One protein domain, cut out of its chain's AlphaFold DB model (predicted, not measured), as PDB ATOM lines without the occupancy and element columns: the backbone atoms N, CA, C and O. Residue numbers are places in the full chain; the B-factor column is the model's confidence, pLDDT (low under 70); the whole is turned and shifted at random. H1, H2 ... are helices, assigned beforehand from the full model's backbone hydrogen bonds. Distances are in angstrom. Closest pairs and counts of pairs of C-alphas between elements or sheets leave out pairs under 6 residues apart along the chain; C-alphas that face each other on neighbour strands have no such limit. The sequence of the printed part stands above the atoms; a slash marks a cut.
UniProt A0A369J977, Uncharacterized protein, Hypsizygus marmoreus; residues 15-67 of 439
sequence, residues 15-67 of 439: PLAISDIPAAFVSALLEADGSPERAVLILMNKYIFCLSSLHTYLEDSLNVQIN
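AT A GLANCE: This is residues 15 to 67 of the 439 residues of an uncharacterized protein of Hypsizygus marmoreus (UniProt A0A369J977). Two short helices, H1 and H2, cross and pack together, and a third, H3, packs with residues 53 to 57 on the first part of H1, near Ile 21. H1 stands about perpendicular to both others, to H3 at 78 degrees and to H2 only just, at 71 degrees, and after H3 residues 63 to 67 fold back toward the beginning of H2. The printed part has 53 residues with three named helices, H1, H2 and H3 along the chain, and no named strand; its class is all helix. The whole is compact, with a radius of gyration of the C-alphas of 9.8 A, and its rounded outline spans 24 by 23 by 17 A.

HOW THE PARTS SIT: H3, residues 51 to 62, is the longest helix by residues. It touches H1, residues 21 to 31, with residues 53 to 57 alone; the closest C-alphas, those of Leu 54 and Ile 21, are 6.7 A apart. The lines of H1 and H3 are about perpendicular, at 78 degrees. H1 also touches H2, residues 36 to 46, with 13 pairs of C-alphas within 8 A. The closest C-alphas there, those of Ala 28 and Ala 39, are 4.7 A apart. The lines of H1 and H2 stand at 71 degrees, only just about perpendicular. H2 and H3 are near each other, with 5 pairs of C-alphas within 10 A but no pair within 8 A. In H1 and H2 every O i to N i+4 pair is within hydrogen-bond range; in H3 7 of 8 are.

IN THESE COORDINATES: H3 measures 15.7 A from C-alpha 51 to C-alpha 62, at (-23.330, 4.450, -4.218). H1 measures 15.1 A and begins with C-alpha 21 at (-32.272, 10.584, -10.211). H2 measures 15.3 A and begins with C-alpha 36 at (-29.289, 9.495, 2.874).

THE WHOLE: The C-alphas farthest apart, those of Pro 15 and Asn 63, are 24.9 A apart. The links H1 to H2 and H2 to H3 are tight. The printed part has no cut. The mean pLDDT of the printed part is 90.7, and no printed residue is under 70.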
ATOM      1  N   PRO A  15     -42.564  15.143 -12.562       89.88
ATOM      2  CA  PRO A  15     -41.964  13.869 -12.938       89.88
ATOM      3  C   PRO A  15     -40.439  14.017 -13.032       89.88
ATOM      4  O   PRO A  15     -39.937  15.011 -13.557       89.88
ATOM      5  N   LEU A  16     -39.709  13.023 -12.532       92.62
ATOM      6  CA  LEU A  16     -38.248  12.955 -12.551       92.62
ATOM      7  C   LEU A  16     -37.818  11.769 -13.421       92.62
ATOM      8  O   LEU A  16     -38.214  10.628 -13.165       92.62
ATOM      9  N   ALA A  17     -37.029  12.030 -14.464       93.69
ATOM     10  CA  ALA A  17     -36.551  10.980 -15.356       93.69
ATOM     11  C   ALA A  17     -35.472  10.121 -14.678       93.69
ATOM     12  O   ALA A  17     -34.728  10.589 -13.819       93.69
ATOM     13  N   ILE A  18     -35.347   8.858 -15.100       93.44
ATOM     14  CA  ILE A  18     -34.389   7.899 -14.517       93.44
ATOM     15  C   ILE A  18     -32.934   8.393 -14.653       93.44
ATOM     16  O   ILE A  18     -32.125   8.177 -13.754       93.44
ATOM     17  N   SER A  19     -32.620   9.120 -15.731       95.38
ATOM     18  CA  SER A  19     -31.328   9.793 -15.955       95.38
ATOM     19  C   SER A  19     -30.983  10.851 -14.906       95.38
ATOM     20  O   SER A  19     -29.807  11.139 -14.690       95.38
ATOM     21  N   ASP A  20     -31.998  11.425 -14.265       96.88
ATOM     22  CA  ASP A  20     -31.888  12.647 -13.471       96.88
ATOM     23  C   ASP A  20     -31.889  12.336 -11.964       96.88
ATOM     24  O   ASP A  20     -31.453  13.161 -11.160       96.88
ATOM     25  N   ILE A  21     -32.308  11.116 -11.584       95.25
ATOM     26  CA  ILE A  21     -32.272  10.584 -10.211       95.25
ATOM     27  C   ILE A  21     -30.911  10.815  -9.524       95.25
ATOM     28  O   ILE A  21     -30.931  11.298  -8.392       95.25
ATOM     29  N   PRO A  22     -29.738  10.575 -10.153       96.50
ATOM     30  CA  PRO A  22     -28.447  10.825  -9.507       96.50
ATOM     31  C   PRO A  22     -28.225  12.296  -9.134       96.50
ATOM     32  O   PRO A  22     -27.770  12.601  -8.033       96.50
ATOM     33  N   ALA A  23     -28.571  13.223 -10.031       96.62
ATOM     34  CA  ALA A  23     -28.393  14.655  -9.803       96.62
ATOM     35  C   ALA A  23     -29.387  15.184  -8.758       96.62
ATOM     36  O   ALA A  23     -29.011  15.948  -7.866       96.62
ATOM     37  N   ALA A  24     -30.640  14.727  -8.828       96.75
ATOM     38  CA  ALA A  24     -31.666  15.057  -7.849       96.75
ATOM     39  C   ALA A  24     -31.322  14.500  -6.457       96.75
ATOM     40  O   ALA A  24     -31.463  15.222  -5.472       96.75
ATOM     41  N   PHE A  25     -30.816  13.261  -6.358       96.00
ATOM     42  CA  PHE A  25     -30.400  12.672  -5.082       96.00
ATOM     43  C   PHE A  25     -29.232  13.438  -4.459       96.00
ATOM     44  O   PHE A  25     -29.288  13.754  -3.278       96.00
ATOM     45  N   VAL A  26     -28.209  13.813  -5.237       96.12
ATOM     46  CA  VAL A  26     -27.100  14.643  -4.731       96.12
ATOM     47  C   VAL A  26     -27.598  16.011  -4.246       96.12
ATOM     48  O   VAL A  26     -27.151  16.483  -3.201       96.12
ATOM     49  N   SER A  27     -28.562  16.629  -4.938       96.38
ATOM     50  CA  SER A  27     -29.187  17.874  -4.468       96.38
ATOM     51  C   SER A  27     -29.977  17.677  -3.166       96.38
ATOM     52  O   SER A  27     -29.859  18.496  -2.260       96.38
ATOM     53  N   ALA A  28     -30.754  16.596  -3.054       94.75
ATOM     54  CA  ALA A  28     -31.504  16.262  -1.844       94.75
ATOM     55  C   ALA A  28     -30.580  15.886  -0.673       94.75
ATOM     56  O   ALA A  28     -30.891  16.189   0.471       94.75
ATOM     57  N   LEU A  29     -29.418  15.285  -0.945       95.06
ATOM     58  CA  LEU A  29     -28.417  14.917   0.057       95.06
ATOM     59  C   LEU A  29     -27.733  16.144   0.676       95.06
ATOM     60  O   LEU A  29     -27.449  16.144   1.871       95.06
ATOM     61  N   LEU A  30     -27.515  17.204  -0.111       94.62
ATOM     62  CA  LEU A  30     -27.026  18.495   0.389       94.62
ATOM     63  C   LEU A  30     -28.069  19.213   1.265       94.62
ATOM     64  O   LEU A  30     -27.704  19.861   2.239       94.62
ATOM     65  N   GLU A  31     -29.354  19.075   0.938       92.62
ATOM     66  CA  GLU A  31     -30.489  19.600   1.717       92.62
ATOM     67  C   GLU A  31     -30.799  18.756   2.974       92.62
ATOM     68  O   GLU A  31     -31.386  19.234   3.942       92.62
ATOM     69  N   ALA A  32     -30.370  17.494   2.972       91.56
ATOM     70  CA  ALA A  32     -30.497  16.538   4.065       91.56
ATOM     71  C   ALA A  32     -29.321  16.563   5.063       91.56
ATOM     72  O   ALA A  32     -29.164  15.616   5.831       91.56
ATOM     73  N   ASP A  33     -28.453  17.580   5.018       92.69
ATOM     74  CA  ASP A  33     -27.214  17.665   5.815       92.69
ATOM     75  C   ASP A  33     -26.269  16.450   5.642       92.69
ATOM     76  O   ASP A  33     -25.453  16.140   6.511       92.69
ATOM     77  N   GLY A  34     -26.372  15.738   4.514       92.06
ATOM     78  CA  GLY A  34     -25.645  14.497   4.239       92.06
ATOM     79  C   GLY A  34     -26.349  13.204   4.673       92.06
ATOM     80  O   GLY A  34     -25.777  12.136   4.466       92.06
ATOM     81  N   SER A  35     -27.566  13.260   5.232       92.75
ATOM     82  CA  SER A  35     -28.363  12.082   5.618       92.75
ATOM     83  C   SER A  35     -29.039  11.421   4.398       92.75
ATOM     84  O   SER A  35     -29.927  12.028   3.792       92.75
ATOM     85  N   PRO A  36     -28.675  10.178   4.015       92.81
ATOM     86  CA  PRO A  36     -29.289   9.495   2.874       92.81
ATOM     87  C   PRO A  36     -30.787   9.235   3.070       92.81
ATOM     88  O   PRO A  36     -31.570   9.396   2.139       92.81
ATOM     89  N   GLU A  37     -31.196   8.871   4.285       92.06
ATOM     90  CA  GLU A  37     -32.590   8.625   4.653       92.06
ATOM     91  C   GLU A  37     -33.465   9.874   4.458       92.06
ATOM     92  O   GLU A  37     -34.501   9.804   3.793       92.06
ATOM     93  N   ARG A  38     -33.021  11.038   4.961       92.44
ATOM     94  CA  ARG A  38     -33.708  12.321   4.721       92.44
ATOM     95  C   ARG A  38     -33.692  12.696   3.237       92.44
ATOM     96  O   ARG A  38     -34.702  13.174   2.730       92.44
ATOM     97  N   ALA A  39     -32.599  12.434   2.516       93.94
ATOM     98  CA  ALA A  39     -32.508  12.706   1.079       93.94
ATOM     99  C   ALA A  39     -33.547  11.913   0.261       93.94
ATOM    100  O   ALA A  39     -34.119  12.452  -0.687       93.94
ATOM    101  N   VAL A  40     -33.847  10.666   0.650       93.19
ATOM    102  CA  VAL A  40     -34.941   9.881   0.053       93.19
ATOM    103  C   VAL A  40     -36.299  10.522   0.332       93.19
ATOM    104  O   VAL A  40     -37.054  10.734  -0.614       93.19
ATOM    105  N   LEU A  41     -36.602  10.892   1.581       90.81
ATOM    106  CA  LEU A  41     -37.878  11.540   1.923       90.81
ATOM    107  C   LEU A  41     -38.063  12.891   1.205       90.81
ATOM    108  O   LEU A  41     -39.165  13.200   0.750       90.81
ATOM    109  N   ILE A  42     -36.985  13.662   1.023       90.69
ATOM    110  CA  ILE A  42     -36.973  14.905   0.233       90.69
ATOM    111  C   ILE A  42     -37.225  14.619  -1.253       90.69
ATOM    112  O   ILE A  42     -38.062  15.288  -1.861       90.69
ATOM    113  N   LEU A  43     -36.547  13.625  -1.847       92.12
ATOM    114  CA  LEU A  43     -36.808  13.216  -3.233       92.12
ATOM    115  C   LEU A  43     -38.265  12.810  -3.422       92.12
ATOM    116  O   LEU A  43     -38.918  13.287  -4.350       92.12
ATOM    117  N   MET A  44     -38.770  11.951  -2.532       89.69
ATOM    118  CA  MET A  44     -40.160  11.517  -2.521       89.69
ATOM    119  C   MET A  44     -41.079  12.736  -2.500       89.69
ATOM    120  O   MET A  44     -41.897  12.900  -3.407       89.69
ATOM    121  N   ASN A  45     -40.907  13.644  -1.539       85.81
ATOM    122  CA  ASN A  45     -41.785  14.800  -1.374       85.81
ATOM    123  C   ASN A  45     -41.712  15.842  -2.504       85.81
ATOM    124  O   ASN A  45     -42.660  16.609  -2.661       85.81
ATOM    125  N   LYS A  46     -40.666  15.833  -3.341       88.00
ATOM    126  CA  LYS A  46     -40.513  16.762  -4.478       88.00
ATOM    127  C   LYS A  46     -40.878  16.185  -5.847       88.00
ATOM    128  O   LYS A  46     -41.248  16.955  -6.735       88.00
ATOM    129  N   TYR A  47     -40.795  14.866  -6.037       89.75
ATOM    130  CA  TYR A  47     -40.833  14.255  -7.370       89.75
ATOM    131  C   TYR A  47     -41.733  13.017  -7.484       89.75
ATOM    132  O   TYR A  47     -41.975  12.291  -6.518       89.75
ATOM    133  N   ILE A  48     -42.176  12.740  -8.715       87.75
ATOM    134  CA  ILE A  48     -42.740  11.448  -9.133       87.75
ATOM    135  C   ILE A  48     -41.651  10.679  -9.890       87.75
ATOM    136  O   ILE A  48     -41.187  11.134 -10.933       87.75
ATOM    137  N   PHE A  49     -41.253   9.515  -9.381       90.19
ATOM    138  CA  PHE A  49     -40.261   8.626  -9.996       90.19
ATOM    139  C   PHE A  49     -40.586   7.160  -9.688       90.19
ATOM    140  O   PHE A  49     -41.440   6.861  -8.854       90.19
ATOM    141  N   CYS A  50     -39.908   6.228 -10.358       88.31
ATOM    142  CA  CYS A  50     -40.036   4.805 -10.062       88.31
ATOM    143  C   CYS A  50     -39.100   4.424  -8.904       88.31
ATOM    144  O   CYS A  50     -37.882   4.566  -9.029       88.31
ATOM    145  N   LEU A  51     -39.649   3.944  -7.782       88.12
ATOM    146  CA  LEU A  51     -38.869   3.673  -6.568       88.12
ATOM    147  C   LEU A  51     -37.754   2.639  -6.807       88.12
ATOM    148  O   LEU A  51     -36.631   2.830  -6.345       88.12
ATOM    149  N   SER A  52     -38.001   1.610  -7.623       87.31
ATOM    150  CA  SER A  52     -36.976   0.625  -8.001       87.31
ATOM    151  C   SER A  52     -35.792   1.234  -8.764       87.31
ATOM    152  O   SER A  52     -34.668   0.775  -8.594       87.31
ATOM    153  N   SER A  53     -35.993   2.308  -9.539       90.62
ATOM    154  CA  SER A  53     -34.889   3.028 -10.194       90.62
ATOM    155  C   SER A  53     -34.013   3.788  -9.193       90.62
ATOM    156  O   SER A  53     -32.802   3.879  -9.390       90.62
ATOM    157  N   LEU A  54     -34.600   4.291  -8.101       91.19
ATOM    158  CA  LEU A  54     -33.839   4.864  -6.989       91.19
ATOM    159  C   LEU A  54     -33.060   3.770  -6.236       91.19
ATOM    160  O   LEU A  54     -31.889   3.983  -5.937       91.19
ATOM    161  N   HIS A  55     -33.646   2.585  -6.016       88.12
ATOM    162  CA  HIS A  55     -32.928   1.433  -5.447       88.12
ATOM    163  C   HIS A  55     -31.703   1.033  -6.268       88.12
ATOM    164  O   HIS A  55     -30.606   0.991  -5.720       88.12
ATOM    165  N   THR A  56     -31.859   0.812  -7.578       88.81
ATOM    166  CA  THR A  56     -30.734   0.470  -8.465       88.81
ATOM    167  C   THR A  56     -29.619   1.516  -8.390       88.81
ATOM    168  O   THR A  56     -28.449   1.162  -8.297       88.81
ATOM    169  N   TYR A  57     -29.954   2.812  -8.352       91.06
ATOM    170  CA  TYR A  57     -28.951   3.865  -8.187       91.06
ATOM    171  C   TYR A  57     -28.227   3.802  -6.825       91.06
ATOM    172  O   TYR A  57     -26.995   3.835  -6.780       91.06
ATOM    173  N   LEU A  58     -28.970   3.686  -5.722       89.50
ATOM    174  CA  LEU A  58     -28.418   3.620  -4.363       89.50
ATOM    175  C   LEU A  58     -27.508   2.397  -4.163       89.50
ATOM    176  O   LEU A  58     -26.420   2.519  -3.591       89.50
ATOM    177  N   GLU A  59     -27.929   1.235  -4.663       84.44
ATOM    178  CA  GLU A  59     -27.207  -0.031  -4.532       84.44
ATOM    179  C   GLU A  59     -25.990  -0.100  -5.468       84.44
ATOM    180  O   GLU A  59     -24.873  -0.293  -4.982       84.44
ATOM    181  N   ASP A  60     -26.165   0.112  -6.779       85.12
ATOM    182  CA  ASP A  60     -25.095  -0.100  -7.768       85.12
ATOM    183  C   ASP A  60     -24.114   1.078  -7.876       85.12
ATOM    184  O   ASP A  60     -22.929   0.869  -8.138       85.12
ATOM    185  N   SER A  61     -24.582   2.323  -7.706       83.94
ATOM    186  CA  SER A  61     -23.746   3.520  -7.931       83.94
ATOM    187  C   SER A  61     -23.136   4.094  -6.655       83.94
ATOM    188  O   SER A  61     -22.071   4.708  -6.721       83.94
ATOM    189  N   LEU A  62     -23.795   3.919  -5.505       82.94
ATOM    190  CA  LEU A  62     -23.330   4.450  -4.218       82.94
ATOM    191  C   LEU A  62     -22.956   3.357  -3.204       82.94
ATOM    192  O   LEU A  62     -22.218   3.651  -2.265       82.94
ATOM    193  N   ASN A  63     -23.441   2.116  -3.367       84.38
ATOM    194  CA  ASN A  63     -23.377   1.062  -2.343       84.38
ATOM    195  C   ASN A  63     -23.885   1.583  -0.972       84.38
ATOM    196  O   ASN A  63     -23.315   1.301   0.085       84.38
ATOM    197  N   VAL A  64     -24.955   2.386  -1.000       81.44
ATOM    198  CA  VAL A  64     -25.604   2.984   0.177       81.44
ATOM    199  C   VAL A  64     -26.917   2.264   0.443       81.44
ATOM    200  O   VAL A  64     -27.799   2.226  -0.409       81.44
ATOM    201  N   GLN A  65     -27.062   1.729   1.655       79.31
ATOM    202  CA  GLN A  65     -28.289   1.075   2.098       79.31
ATOM    203  C   GLN A  65     -29.111   2.025   2.974       79.31
ATOM    204  O   GLN A  65     -28.684   2.408   4.073       79.31
ATOM    205  N   ILE A  66     -30.283   2.398   2.460       86.25
ATOM    206  CA  ILE A  66     -31.261   3.239   3.149       86.25
ATOM    207  C   ILE A  66     -31.987   2.400   4.197       86.25
ATOM    208  O   ILE A  66     -32.504   1.323   3.902       86.25
ATOM    209  N   ASN A  67     -32.018   2.899   5.426       87.00
ATOM    210  CA  ASN A  67     -32.698   2.263   6.541       87.00
ATOM    211  C   ASN A  67     -33.260   3.345   7.469       87.00
ATOM    212  O   ASN A  67     -32.512   4.012   8.184       87.00
TER     213      ASN A  67